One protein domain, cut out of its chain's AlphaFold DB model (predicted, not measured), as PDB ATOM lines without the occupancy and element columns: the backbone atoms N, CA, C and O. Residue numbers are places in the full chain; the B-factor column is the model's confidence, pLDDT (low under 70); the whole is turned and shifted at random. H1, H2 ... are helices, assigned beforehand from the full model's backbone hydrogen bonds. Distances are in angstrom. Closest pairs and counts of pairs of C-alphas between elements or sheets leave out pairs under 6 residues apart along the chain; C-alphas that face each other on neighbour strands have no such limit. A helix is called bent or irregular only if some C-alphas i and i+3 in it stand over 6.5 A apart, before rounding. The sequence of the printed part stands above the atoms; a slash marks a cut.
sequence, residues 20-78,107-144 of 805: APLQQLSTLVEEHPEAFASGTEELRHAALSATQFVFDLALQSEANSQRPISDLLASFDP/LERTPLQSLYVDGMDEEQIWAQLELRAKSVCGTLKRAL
ATOM      1  N   ALA A  20      19.025 -45.727 -21.285       86.50
ATOM      2  CA  ALA A  20      17.908 -45.165 -20.516       86.50
ATOM      3  C   ALA A  20      18.264 -44.074 -19.469       86.50
ATOM      4  O   ALA A  20      17.575 -43.055 -19.470       86.50
ATOM      5  N   PRO A  21      19.308 -44.194 -18.614       87.38
ATOM      6  CA  PRO A  21      19.647 -43.120 -17.667       87.38
ATOM      7  C   PRO A  21      20.192 -41.860 -18.362       87.38
ATOM      8  O   PRO A  21      19.925 -40.744 -17.926       87.38
ATOM      9  N   LEU A  22      20.899 -42.018 -19.489       89.38
ATOM     10  CA  LEU A  22      21.378 -40.895 -20.302       89.38
ATOM     11  C   LEU A  22      20.235 -40.235 -21.087       89.38
ATOM     12  O   LEU A  22      20.222 -39.016 -21.218       89.38
ATOM     13  N   GLN A  23      19.244 -41.011 -21.543       90.25
ATOM     14  CA  GLN A  23      18.005 -40.465 -22.113       90.25
ATOM     15  C   GLN A  23      17.235 -39.632 -21.089       90.25
ATOM     16  O   GLN A  23      16.854 -38.514 -21.407       90.25
ATOM     17  N   GLN A  24      17.049 -40.147 -19.869       88.81
ATOM     18  CA  GLN A  24      16.337 -39.443 -18.796       88.81
ATOM     19  C   GLN A  24      17.003 -38.108 -18.441       88.81
ATOM     20  O   GLN A  24      16.306 -37.108 -18.271       88.81
ATOM     21  N   LEU A  25      18.340 -38.068 -18.386       90.19
ATOM     22  CA  LEU A  25      19.072 -36.816 -18.214       90.19
ATOM     23  C   LEU A  25      18.874 -35.870 -19.412       90.19
ATOM     24  O   LEU A  25      18.555 -34.706 -19.195       90.19
ATOM     25  N   SER A  26      19.006 -36.359 -20.653       90.69
ATOM     26  CA  SER A  26      18.812 -35.542 -21.866       90.69
ATOM     27  C   SER A  26      17.421 -34.907 -21.902       90.69
ATOM     28  O   SER A  26      17.307 -33.691 -22.018       90.69
ATOM     29  N   THR A  27      16.360 -35.694 -21.677       89.38
ATOM     30  CA  THR A  27      14.982 -35.182 -21.676       89.38
ATOM     31  C   THR A  27      14.749 -34.141 -20.586       89.38
ATOM     32  O   THR A  27      14.145 -33.115 -20.865       89.38
ATOM     33  N   LEU A  28      15.274 -34.333 -19.368       86.75
ATOM     34  CA  LEU A  28      15.129 -33.338 -18.296       86.75
ATOM     35  C   LEU A  28      15.902 -32.038 -18.586       86.75
ATOM     36  O   LEU A  28      15.445 -30.958 -18.221       86.75
ATOM     37  N   VAL A  29      17.048 -32.131 -19.266       87.50
ATOM     38  CA  VAL A  29      17.852 -30.978 -19.706       87.50
ATOM     39  C   VAL A  29      17.190 -30.223 -20.866       87.50
ATOM     40  O   VAL A  29      17.260 -28.995 -20.912       87.50
ATOM     41  N   GLU A  30      16.535 -30.938 -21.781       88.25
ATOM     42  CA  GLU A  30      15.815 -30.373 -22.930       88.25
ATOM     43  C   GLU A  30      14.458 -29.763 -22.539       88.25
ATOM     44  O   GLU A  30      14.087 -28.711 -23.062       88.25
ATOM     45  N   GLU A  31      13.723 -30.392 -21.616       88.75
ATOM     46  CA  GLU A  31      12.401 -29.935 -21.163       88.75
ATOM     47  C   GLU A  31      12.482 -28.809 -20.116       88.75
ATOM     48  O   GLU A  31      11.617 -27.932 -20.118       88.75
ATOM     49  N   HIS A  32      13.510 -28.805 -19.252       83.81
ATOM     50  CA  HIS A  32      13.615 -27.898 -18.099       83.81
ATOM     51  C   HIS A  32      15.020 -27.282 -17.896       83.81
ATOM     52  O   HIS A  32      15.653 -27.495 -16.857       83.81
ATOM     53  N   PRO A  33      15.526 -26.445 -18.825       82.31
ATOM     54  CA  PRO A  33      16.813 -25.756 -18.659       82.31
ATOM     55  C   PRO A  33      16.868 -24.831 -17.423       82.31
ATOM     56  O   PRO A  33      17.940 -24.596 -16.866       82.31
ATOM     57  N   GLU A  34      15.730 -24.336 -16.928       81.75
ATOM     58  CA  GLU A  34      15.627 -23.587 -15.667       81.75
ATOM     59  C   GLU A  34      15.944 -24.417 -14.404       81.75
ATOM     60  O   GLU A  34      16.228 -23.847 -13.341       81.75
ATOM     61  N   ALA A  35      15.961 -25.752 -14.501       78.50
ATOM     62  CA  ALA A  35      16.333 -26.637 -13.398       78.50
ATOM     63  C   ALA A  35      17.803 -26.462 -12.971       78.50
ATOM     64  O   ALA A  35      18.112 -26.594 -11.787       78.50
ATOM     65  N   PHE A  36      18.700 -26.070 -13.886       78.69
ATOM     66  CA  PHE A  36      20.104 -25.775 -13.562       78.69
ATOM     67  C   PHE A  36      20.269 -24.564 -12.636       78.69
ATOM     68  O   PHE A  36      21.141 -24.564 -11.774       78.69
ATOM     69  N   ALA A  37      19.423 -23.540 -12.782       79.56
ATOM     70  CA  ALA A  37      19.474 -22.336 -11.949       79.56
ATOM     71  C   ALA A  37      18.792 -22.515 -10.578       79.56
ATOM     72  O   ALA A  37      18.912 -21.649  -9.714       79.56
ATOM     73  N   SER A  38      18.051 -23.612 -10.393       76.25
ATOM     74  CA  SER A  38      17.271 -23.905  -9.184       76.25
ATOM     75  C   SER A  38      17.721 -25.165  -8.432       76.25
ATOM     76  O   SER A  38      17.324 -25.338  -7.282       76.25
ATOM     77  N   GLY A  39      18.570 -26.009  -9.032       74.69
ATOM     78  CA  GLY A  39      19.186 -27.168  -8.379       74.69
ATOM     79  C   GLY A  39      18.190 -28.273  -8.020       74.69
ATOM     80  O   GLY A  39      18.205 -28.765  -6.894       74.69
ATOM     81  N   THR A  40      17.284 -28.634  -8.937       85.69
ATOM     82  CA  THR A  40      16.210 -29.594  -8.626       85.69
ATOM     83  C   THR A  40      16.751 -30.989  -8.286       85.69
ATOM     84  O   THR A  40      17.664 -31.510  -8.933       85.69
ATOM     85  N   GLU A  41      16.161 -31.632  -7.273       85.12
ATOM     86  CA  GLU A  41      16.614 -32.955  -6.821       85.12
ATOM     87  C   GLU A  41      16.435 -34.044  -7.887       85.12
ATOM     88  O   GLU A  41      17.226 -34.984  -7.940       85.12
ATOM     89  N   GLU A  42      15.439 -33.894  -8.764       86.44
ATOM     90  CA  GLU A  42      15.177 -34.803  -9.884       86.44
ATOM     91  C   GLU A  42      16.292 -34.735 -10.940       86.44
ATOM     92  O   GLU A  42      16.804 -35.778 -11.351       86.44
ATOM     93  N   LEU A  43      16.746 -33.525 -11.308       88.06
ATOM     94  CA  LEU A  43      17.889 -33.345 -12.210       88.06
ATOM     95  C   LEU A  43      19.180 -33.874 -11.567       88.06
ATOM     96  O   LEU A  43      19.950 -34.567 -12.232       88.06
ATOM     97  N   ARG A  44      19.390 -33.619 -10.267       87.44
ATOM     98  CA  ARG A  44      20.532 -34.161  -9.510       87.44
ATOM     99  C   ARG A  44      20.536 -35.693  -9.510       87.44
ATOM    100  O   ARG A  44      21.560 -36.293  -9.820       87.44
ATOM    101  N   HIS A  45      19.405 -36.338  -9.223       88.88
ATOM    102  CA  HIS A  45      19.300 -37.800  -9.233       88.88
ATOM    103  C   HIS A  45      19.501 -38.385 -10.643       88.88
ATOM    104  O   HIS A  45      20.177 -39.402 -10.798       88.88
ATOM    105  N   ALA A  46      18.952 -37.751 -11.686       90.31
ATOM    106  CA  ALA A  46      19.175 -38.172 -13.070       90.31
ATOM    107  C   ALA A  46      20.654 -38.044 -13.477       90.31
ATOM    108  O   ALA A  46      21.210 -38.971 -14.065       90.31
ATOM    109  N   ALA A  47      21.313 -36.943 -13.103       90.88
ATOM    110  CA  ALA A  47      22.736 -36.728 -13.352       90.88
ATOM    111  C   ALA A  47      23.611 -37.761 -12.625       90.88
ATOM    112  O   ALA A  47      24.503 -38.336 -13.242       90.88
ATOM    113  N   LEU A  48      23.319 -38.058 -11.355       91.00
ATOM    114  CA  LEU A  48      24.043 -39.063 -10.571       91.00
ATOM    115  C   LEU A  48      23.833 -40.496 -11.097       91.00
ATOM    116  O   LEU A  48      24.776 -41.282 -11.146       91.00
ATOM    117  N   SER A  49      22.625 -40.836 -11.558       91.88
ATOM    118  CA  SER A  49      22.367 -42.130 -12.208       91.88
ATOM    119  C   SER A  49      23.080 -42.244 -13.565       91.88
ATOM    120  O   SER A  49      23.599 -43.307 -13.912       91.88
ATOM    121  N   ALA A  50      23.171 -41.143 -14.316       93.12
ATOM    122  CA  ALA A  50      23.925 -41.078 -15.563       93.12
ATOM    123  C   ALA A  50      25.445 -41.200 -15.345       93.12
ATOM    124  O   ALA A  50      26.093 -41.951 -16.076       93.12
ATOM    125  N   THR A  51      26.026 -40.522 -14.345       91.69
ATOM    126  CA  THR A  51      27.464 -40.642 -14.039       91.69
ATOM    127  C   THR A  51      27.818 -42.023 -13.498       91.69
ATOM    128  O   THR A  51      28.817 -42.586 -13.944       91.69
ATOM    129  N   GLN A  52      26.977 -42.620 -12.644       92.69
ATOM    130  CA  GLN A  52      27.116 -44.018 -12.223       92.69
ATOM    131  C   GLN A  52      27.110 -44.963 -13.428       92.69
ATOM    132  O   GLN A  52      28.047 -45.737 -13.600       92.69
ATOM    133  N   PHE A  53      26.117 -44.856 -14.318       92.94
ATOM    134  CA  PHE A  53      26.047 -45.695 -15.516       92.94
ATOM    135  C   PHE A  53      27.287 -45.551 -16.418       92.94
ATOM    136  O   PHE A  53      27.810 -46.551 -16.911       92.94
ATOM    137  N   VAL A  54      27.776 -44.325 -16.637       92.69
ATOM    138  CA  VAL A  54      28.972 -44.071 -17.460       92.69
ATOM    139  C   VAL A  54      30.239 -44.619 -16.795       92.69
ATOM    140  O   VAL A  54      31.073 -45.205 -17.486       92.69
ATOM    141  N   PHE A  55      30.381 -44.482 -15.474       91.25
ATOM    142  CA  PHE A  55      31.513 -45.035 -14.730       91.25
ATOM    143  C   PHE A  55      31.494 -46.568 -14.739       91.25
ATOM    144  O   PHE A  55      32.483 -47.184 -15.126       91.25
ATOM    145  N   ASP A  56      30.358 -47.191 -14.429       90.62
ATOM    146  CA  ASP A  56      30.201 -48.649 -14.402       90.62
ATOM    147  C   ASP A  56      30.405 -49.278 -15.791       90.62
ATOM    148  O   ASP A  56      31.007 -50.348 -15.917       90.62
ATOM    149  N   LEU A  57      29.960 -48.600 -16.857       91.00
ATOM    150  CA  LEU A  57      30.263 -48.975 -18.240       91.00
ATOM    151  C   LEU A  57      31.766 -48.853 -18.538       91.00
ATOM    152  O   LEU A  57      32.333 -49.716 -19.214       91.00
ATOM    153  N   ALA A  58      32.431 -47.820 -18.018       88.56
ATOM    154  CA  ALA A  58      33.868 -47.646 -18.174       88.56
ATOM    155  C   ALA A  58      34.665 -48.744 -17.441       88.56
ATOM    156  O   ALA A  58      35.583 -49.298 -18.047       88.56
ATOM    157  N   LEU A  59      34.271 -49.136 -16.220       87.31
ATOM    158  CA  LEU A  59      34.846 -50.272 -15.478       87.31
ATOM    159  C   LEU A  59      34.676 -51.599 -16.243       87.31
ATOM    160  O   LEU A  59      35.618 -52.380 -16.381       87.31
ATOM    161  N   GLN A  60      33.491 -51.842 -16.814       87.69
ATOM    162  CA  GLN A  60      33.239 -53.008 -17.672       87.69
ATOM    163  C   GLN A  60      34.079 -52.977 -18.961       87.69
ATOM    164  O   GLN A  60      34.527 -54.023 -19.441       87.69
ATOM    165  N   SER A  61      34.332 -51.790 -19.521       87.94
ATOM    166  CA  SER A  61      35.218 -51.626 -20.679       87.94
ATOM    167  C   SER A  61      36.692 -51.887 -20.332       87.94
ATOM    168  O   SER A  61      37.411 -52.462 -21.145       87.94
ATOM    169  N   GLU A  62      37.120 -51.545 -19.112       84.75
ATOM    170  CA  GLU A  62      38.509 -51.595 -18.637       84.75
ATOM    171  C   GLU A  62      39.086 -53.013 -18.702       84.75
ATOM    172  O   GLU A  62      40.177 -53.229 -19.221       84.75
ATOM    173  N   ALA A  63      38.302 -54.016 -18.295       81.38
ATOM    174  CA  ALA A  63      38.687 -55.424 -18.388       81.38
ATOM    175  C   ALA A  63      38.908 -55.919 -19.834       81.38
ATOM    176  O   ALA A  63      39.644 -56.887 -20.034       81.38
ATOM    177  N   ASN A  64      38.289 -55.270 -20.827       86.69
ATOM    178  CA  ASN A  64      38.426 -55.596 -22.249       86.69
ATOM    179  C   ASN A  64      39.519 -54.755 -22.935       86.69
ATOM    180  O   ASN A  64      40.216 -55.259 -23.816       86.69
ATOM    181  N   SER A  65      39.697 -53.493 -22.529       84.81
ATOM    182  CA  SER A  65      40.714 -52.587 -23.077       84.81
ATOM    183  C   SER A  65      42.109 -52.794 -22.477       84.81
ATOM    184  O   SER A  65      43.091 -52.462 -23.136       84.81
ATOM    185  N   GLN A  66      42.223 -53.411 -21.293       83.25
ATOM    186  CA  GLN A  66      43.500 -53.681 -20.619       83.25
ATOM    187  C   GLN A  66      44.534 -54.354 -21.540       83.25
ATOM    188  O   GLN A  66      45.701 -53.975 -21.515       83.25
ATOM    189  N   ARG A  67      44.107 -55.298 -22.396       84.81
ATOM    190  CA  ARG A  67      44.994 -55.987 -23.350       84.81
ATOM    191  C   ARG A  67      45.480 -55.100 -24.510       84.81
ATOM    192  O   ARG A  67      46.692 -54.973 -24.650       84.81
ATOM    193  N   PRO A  68      44.623 -54.491 -25.356       86.38
ATOM    194  CA  PRO A  68      45.112 -53.610 -26.418       86.38
ATOM    195  C   PRO A  68      45.876 -52.394 -25.871       86.38
ATOM    196  O   PRO A  68      46.780 -51.911 -26.543       86.38
ATOM    197  N   ILE A  69      45.582 -51.942 -24.644       84.62
ATOM    198  CA  ILE A  69      46.392 -50.930 -23.952       84.62
ATOM    199  C   ILE A  69      47.769 -51.499 -23.576       84.62
ATOM    200  O   ILE A  69      48.767 -50.866 -23.897       84.62
ATOM    201  N   SER A  70      47.880 -52.696 -22.984       83.06
ATOM    202  CA  SER A  70      49.197 -53.295 -22.696       83.06
ATOM    203  C   SER A  70      50.003 -53.620 -23.959       83.06
ATOM    204  O   SER A  70      51.221 -53.456 -23.961       83.06
ATOM    205  N   ASP A  71      49.335 -54.034 -25.040       83.94
ATOM    206  CA  ASP A  71      49.962 -54.304 -26.340       83.94
ATOM    207  C   ASP A  71      50.474 -52.990 -26.986       83.94
ATOM    208  O   ASP A  71      51.551 -52.974 -27.582       83.94
ATOM    209  N   LEU A  72      49.757 -51.868 -26.806       84.56
ATOM    210  CA  LEU A  72      50.193 -50.522 -27.207       84.56
ATOM    211  C   LEU A  72      51.359 -50.012 -26.344       84.56
ATOM    212  O   LEU A  72      52.353 -49.535 -26.888       84.56
ATOM    213  N   LEU A  73      51.282 -50.144 -25.018       80.75
ATOM    214  CA  LEU A  73      52.343 -49.715 -24.099       80.75
ATOM    215  C   LEU A  73      53.650 -50.489 -24.351       80.75
ATOM    216  O   LEU A  73      54.715 -49.886 -24.460       80.75
ATOM    217  N   ALA A  74      53.567 -51.798 -24.606       79.25
ATOM    218  CA  ALA A  74      54.709 -52.620 -25.026       79.25
ATOM    219  C   ALA A  74      55.252 -52.294 -26.438       79.25
ATOM    220  O   ALA A  74      56.308 -52.809 -26.817       79.25
ATOM    221  N   SER A  75      54.563 -51.452 -27.222       80.19
ATOM    222  CA  SER A  75      55.071 -50.923 -28.497       80.19
ATOM    223  C   SER A  75      55.883 -49.629 -28.337       80.19
ATOM    224  O   SER A  75      56.712 -49.338 -29.198       80.19
ATOM    225  N   PHE A  76      55.707 -48.904 -27.222       74.69
ATOM    226  CA  PHE A  76      56.558 -47.769 -26.842       74.69
ATOM    227  C   PHE A  76      57.871 -48.208 -26.169       74.69
ATOM    228  O   PHE A  76      58.835 -47.444 -26.182       74.69
ATOM    229  N   ASP A  77      57.956 -49.445 -25.652       70.94
ATOM    230  CA  ASP A  77      59.213 -50.042 -25.174       70.94
ATOM    231  C   ASP A  77      60.320 -49.902 -26.254       70.94
ATOM    232  O   ASP A  77      60.193 -50.481 -27.342       70.94
ATOM    233  N   PRO A  78      61.467 -49.243 -25.979       66.50
ATOM    234  CA  PRO A  78      62.535 -49.046 -26.970       66.50
ATOM    235  C   PRO A  78      63.229 -50.355 -27.397       66.50
ATOM    236  O   PRO A  78      64.019 -50.372 -28.341       66.50
ATOM    237  N   LEU A 107      48.305 -51.197 -17.192       76.19
ATOM    238  CA  LEU A 107      47.134 -50.514 -16.655       76.19
ATOM    239  C   LEU A 107      46.665 -51.248 -15.392       76.19
ATOM    240  O   LEU A 107      46.072 -52.332 -15.478       76.19
ATOM    241  N   GLU A 108      46.962 -50.658 -14.235       78.88
ATOM    242  CA  GLU A 108      46.426 -51.080 -12.947       78.88
ATOM    243  C   GLU A 108      44.905 -50.960 -12.958       78.88
ATOM    244  O   GLU A 108      44.338 -49.966 -13.423       78.88
ATOM    245  N   ARG A 109      44.239 -51.997 -12.450       79.56
ATOM    246  CA  ARG A 109      42.782 -52.001 -12.366       79.56
ATOM    247  C   ARG A 109      42.326 -51.065 -11.270       79.56
ATOM    248  O   ARG A 109      42.838 -51.097 -10.154       79.56
ATOM    249  N   THR A 110      41.292 -50.307 -11.589       82.94
ATOM    250  CA  THR A 110      40.507 -49.559 -10.613       82.94
ATOM    251  C   THR A 110      40.099 -50.434  -9.413       82.94
ATOM    252  O   THR A 110      39.626 -51.558  -9.597       82.94
ATOM    253  N   PRO A 111      40.252 -49.946  -8.164       82.44
ATOM    254  CA  PRO A 111      39.916 -50.719  -6.964       82.44
ATOM    255  C   PRO A 111      38.404 -50.774  -6.666       82.44
ATOM    256  O   PRO A 111      37.990 -51.397  -5.688       82.44
ATOM    257  N   LEU A 112      37.571 -50.125  -7.487       82.94
ATOM    258  CA  LEU A 112      36.118 -50.028  -7.327       82.94
ATOM    259  C   LEU A 112      35.397 -50.968  -8.303       82.94
ATOM    260  O   LEU A 112      35.797 -51.111  -9.453       82.94
ATOM    261  N   GLN A 113      34.306 -51.595  -7.850       84.81
ATOM    262  CA  GLN A 113      33.479 -52.489  -8.683       84.81
ATOM    263  C   GLN A 113      32.321 -51.762  -9.387       84.81
ATOM    264  O   GLN A 113      31.822 -52.246 -10.401       84.81
ATOM    265  N   SER A 114      31.913 -50.616  -8.842       88.56
ATOM    266  CA  SER A 114      30.879 -49.703  -9.341       88.56
ATOM    267  C   SER A 114      31.052 -48.337  -8.666       88.56
ATOM    268  O   SER A 114      31.702 -48.263  -7.618       88.56
ATOM    269  N   LEU A 115      30.448 -47.275  -9.204       89.81
ATOM    270  CA  LEU A 115      30.342 -45.990  -8.500       89.81
ATOM    271  C   LEU A 115      29.283 -46.081  -7.390       89.81
ATOM    272  O   LEU A 115      28.143 -46.486  -7.642       89.81
ATOM    273  N   TYR A 116      29.633 -45.672  -6.169       89.75
ATOM    274  CA  TYR A 116      28.701 -45.588  -5.046       89.75
ATOM    275  C   TYR A 116      28.167 -44.160  -4.910       89.75
ATOM    276  O   TYR A 116      28.916 -43.227  -4.622       89.75
ATOM    277  N   VAL A 117      26.859 -44.020  -5.126       88.25
ATOM    278  CA  VAL A 117      26.105 -42.754  -5.072       88.25
ATOM    279  C   VAL A 117      25.231 -42.667  -3.814       88.25
ATOM    280  O   VAL A 117      25.073 -41.589  -3.246       88.25
ATOM    281  N   ASP A 118      24.668 -43.792  -3.360       86.25
ATOM    282  CA  ASP A 118      23.704 -43.832  -2.254       86.25
ATOM    283  C   ASP A 118      24.323 -43.369  -0.923       86.25
ATOM    284  O   ASP A 118      25.033 -44.118  -0.252       86.25
ATOM    285  N   GLY A 119      24.002 -42.137  -0.520       85.06
ATOM    286  CA  GLY A 119      24.433 -41.557   0.755       85.06
ATOM    287  C   GLY A 119      25.874 -41.039   0.783       85.06
ATOM    288  O   GLY A 119      26.394 -40.844   1.877       85.06
ATOM    289  N   MET A 120      26.496 -40.825  -0.382       85.56
ATOM    290  CA  MET A 120      27.805 -40.174  -0.509       85.56
ATOM    291  C   MET A 120      27.650 -38.671  -0.781       85.56
ATOM    292  O   MET A 120      26.789 -38.264  -1.562       85.56
ATOM    293  N   ASP A 121      28.516 -37.857  -0.177       87.31
ATOM    294  CA  ASP A 121      28.629 -36.424  -0.477       87.31
ATOM    295  C   ASP A 121      29.334 -36.187  -1.827       87.31
ATOM    296  O   ASP A 121      30.068 -37.043  -2.325       87.31
ATOM    297  N   GLU A 122      29.157 -35.006  -2.428       86.31
ATOM    298  CA  GLU A 122      29.685 -34.704  -3.772       86.31
ATOM    299  C   GLU A 122      31.213 -34.886  -3.860       86.31
ATOM    300  O   GLU A 122      31.706 -35.497  -4.808       86.31
ATOM    301  N   GLU A 123      31.960 -34.469  -2.834       89.06
ATOM    302  CA  GLU A 123      33.413 -34.680  -2.716       89.06
ATOM    303  C   GLU A 123      33.800 -36.172  -2.661       89.06
ATOM    304  O   GLU A 123      34.797 -36.586  -3.252       89.06
ATOM    305  N   GLN A 124      32.988 -37.012  -2.009       89.38
ATOM    306  CA  GLN A 124      33.217 -38.461  -1.900       89.38
ATOM    307  C   GLN A 124      32.920 -39.185  -3.223       89.38
ATOM    308  O   GLN A 124      33.512 -40.226  -3.519       89.38
ATOM    309  N   ILE A 125      32.024 -38.636  -4.047       90.31
ATOM    310  CA  ILE A 125      31.786 -39.104  -5.416       90.31
ATOM    311  C   ILE A 125      32.947 -38.665  -6.322       90.31
ATOM    312  O   ILE A 125      33.472 -39.490  -7.071       90.31
ATOM    313  N   TRP A 126      33.428 -37.422  -6.202       91.38
ATOM    314  CA  TRP A 126      34.616 -36.953  -6.927       91.38
ATOM    315  C   TRP A 126      35.873 -37.769  -6.602       91.38
ATOM    316  O   TRP A 126      36.563 -38.185  -7.530       91.38
ATOM    317  N   ALA A 127      36.126 -38.102  -5.334       89.88
ATOM    318  CA  ALA A 127      37.250 -38.956  -4.940       89.88
ATOM    319  C   ALA A 127      37.190 -40.361  -5.584       89.88
ATOM    320  O   ALA A 127      38.209 -40.898  -6.019       89.88
ATOM    321  N   GLN A 128      35.995 -40.954  -5.719       87.62
ATOM    322  CA  GLN A 128      35.819 -42.229  -6.433       87.62
ATOM    323  C   GLN A 128      36.129 -42.114  -7.936       87.62
ATOM    324  O   GLN A 128      36.712 -43.035  -8.515       87.62
ATOM    325  N   LEU A 129      35.776 -40.989  -8.568       89.75
ATOM    326  CA  LEU A 129      36.141 -40.701  -9.959       89.75
ATOM    327  C   LEU A 129      37.656 -40.478 -10.106       89.75
ATOM    328  O   LEU A 129      38.266 -40.982 -11.054       89.75
ATOM    329  N   GLU A 130      38.277 -39.778  -9.154       90.69
ATOM    330  CA  GLU A 130      39.711 -39.484  -9.152       90.69
ATOM    331  C   GLU A 130      40.565 -40.749  -9.021       90.69
ATOM    332  O   GLU A 130      41.544 -40.882  -9.750       90.69
ATOM    333  N   LEU A 131      40.174 -41.732  -8.198       87.25
ATOM    334  CA  LEU A 131      40.884 -43.020  -8.107       87.25
ATOM    335  C   LEU A 131      41.056 -43.700  -9.481       87.25
ATOM    336  O   LEU A 131      42.088 -44.321  -9.740       87.25
ATOM    337  N   ARG A 132      40.075 -43.546 -10.380       85.19
ATOM    338  CA  ARG A 132      40.147 -44.038 -11.763       85.19
ATOM    339  C   ARG A 132      40.944 -43.120 -12.689       85.19
ATOM    340  O   ARG A 132      41.637 -43.610 -13.578       85.19
ATOM    341  N   ALA A 133      40.867 -41.805 -12.498       87.31
ATOM    342  CA  ALA A 133      41.721 -40.870 -13.226       87.31
ATOM    343  C   ALA A 133      43.206 -41.109 -12.894       87.31
ATOM    344  O   ALA A 133      44.035 -41.160 -13.798       87.31
ATOM    345  N   LYS A 134      43.539 -41.343 -11.619       87.06
ATOM    346  CA  LYS A 134      44.906 -41.510 -11.114       87.06
ATOM    347  C   LYS A 134      45.616 -42.735 -11.697       87.06
ATOM    348  O   LYS A 134      46.762 -42.594 -12.116       87.06
ATOM    349  N   SER A 135      44.958 -43.897 -11.812       82.88
ATOM    350  CA  SER A 135      45.585 -45.084 -12.425       82.88
ATOM    351  C   SER A 135      45.828 -44.908 -13.931       82.88
ATOM    352  O   SER A 135      46.905 -45.240 -14.432       82.88
ATOM    353  N   VAL A 136      44.876 -44.316 -14.662       83.88
ATOM    354  CA  VAL A 136      45.014 -44.040 -16.104       83.88
ATOM    355  C   VAL A 136      46.069 -42.959 -16.365       83.88
ATOM    356  O   VAL A 136      46.939 -43.139 -17.212       83.88
ATOM    357  N   CYS A 137      46.047 -41.851 -15.624       84.62
ATOM    358  CA  CYS A 137      47.011 -40.765 -15.788       84.62
ATOM    359  C   CYS A 137      48.420 -41.159 -15.329       84.62
ATOM    360  O   CYS A 137      49.373 -40.827 -16.025       84.62
ATOM    361  N   GLY A 138      48.574 -41.902 -14.227       82.25
ATOM    362  CA  GLY A 138      49.881 -42.384 -13.767       82.25
ATOM    363  C   GLY A 138      50.537 -43.356 -14.754       82.25
ATOM    364  O   GLY A 138      51.730 -43.248 -15.037       82.25
ATOM    365  N   THR A 139      49.752 -44.258 -15.351       81.44
ATOM    366  CA  THR A 139      50.266 -45.204 -16.358       81.44
ATOM    367  C   THR A 139      50.554 -44.542 -17.706       81.44
ATOM    368  O   THR A 139      51.530 -44.916 -18.355       81.44
ATOM    369  N   LEU A 140      49.789 -43.516 -18.101       81.44
ATOM    370  CA  LEU A 140      50.108 -42.676 -19.264       81.44
ATOM    371  C   LEU A 140      51.369 -41.829 -19.045       81.44
ATOM    372  O   LEU A 140      52.218 -41.799 -19.929       81.44
ATOM    373  N   LYS A 141      51.525 -41.195 -17.877       81.50
ATOM    374  CA  LYS A 141      52.731 -40.441 -17.498       81.50
ATOM    375  C   LYS A 141      53.991 -41.295 -17.609       81.50
ATOM    376  O   LYS A 141      54.837 -41.029 -18.458       81.50
ATOM    377  N   ARG A 142      54.025 -42.426 -16.893       78.00
ATOM    378  CA  ARG A 142      55.126 -43.411 -16.920       78.00
ATOM    379  C   ARG A 142      55.457 -43.943 -18.326       78.00
ATOM    380  O   ARG A 142      56.567 -44.421 -18.549       78.00
ATOM    381  N   ALA A 143      54.515 -43.874 -19.269       75.12
ATOM    382  CA  ALA A 143      54.700 -44.289 -20.659       75.12
ATOM    383  C   ALA A 143      55.116 -43.159 -21.624       75.12
ATOM    384  O   ALA A 143      55.656 -43.457 -22.687       75.12
ATOM    385  N   LEU A 144      54.854 -41.892 -21.284       75.62
ATOM    386  CA  LEU A 144      55.113 -40.717 -22.131       75.62
ATOM    387  C   LEU A 144      56.345 -39.921 -21.686       75.62
ATOM    388  O   LEU A 144      57.114 -39.475 -22.530       75.62
TER     389      LEU A 144
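What this domain is: This is residues 20 to 78 and 107 to 144 of the 805 residues of the protein "Mpp10 protein" of Dentipellis sp. KUC8613 (UniProt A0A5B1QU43). One long bent helix, H3, makes the length of a loose rod; H1 folds back over its first part, with little H2 at the turn. H4 runs the same way as H3a at a shallow tilt of 30 degrees, close to it but not clearly touching, and before H4 the unnamed residues 107 to 121 run back along the rod to where H4 begins. The printed part has 97 residues with four named helices, H1, H2, H3, H4 in order, no named strand, and class all helix. It is loose, with a radius of gyration of the C-alphas of 17.0 A and spans of 55 by 24 by 22 A.

How they stand to each other: Begin with H1, residues 20 to 31. H3, residues 41 to 76, was assigned as one helix by its hydrogen bonds but is bent, C-alphas 64 and 67 being 6.7 A apart; its arms H3a, residues 41 to 64, and H3b, residues 67 to 76, stand at a steep tilt of 66 degrees. H1 touches H3a at residues 43 to 53 alone, closest at the C-alphas of Pro 21 and Ala 50, 5.2 A; they run opposite ways at 37 degrees, only just a steep tilt. H2, residues 35 to 38, is close to but not clearly touching H3a, closest at the C-alphas of Ala 35 and Leu 43, 7.0 A. H4, residues 122 to 144, is close but not clearly touching H3a, closest at the C-alphas of Phe 55 and Leu 129, 7.9 A, at a shallow tilt of 30 degrees, the same way. H1 and H4 are apart. Every O i to N i+4 pair is within hydrogen-bond range in H1 and H3b, 18 of 20 in H3a and 17 of 19 in H4; H2 is too short for one.

Where its parts are: Find C-alpha 20 at (17.908, -45.165, -20.516), where H1 begins its 16.2 A. H3a spans 35.0 A from C-alpha 41 at (16.614, -32.955, -6.821). H4, with a kink of 32 degrees near residue 132, spans 31.9 A to C-alpha 144 at (55.113, -40.717, -22.131).

The domain as a whole: Residues 79 to 106 are not printed, and C-alphas 78 and 107 are 18.6 A apart across the cut. The farthest C-alphas, of Ser 38 and Pro 78, are 54.7 A apart. Mean pLDDT of the printed part is 85.4, with residue 78 under 70.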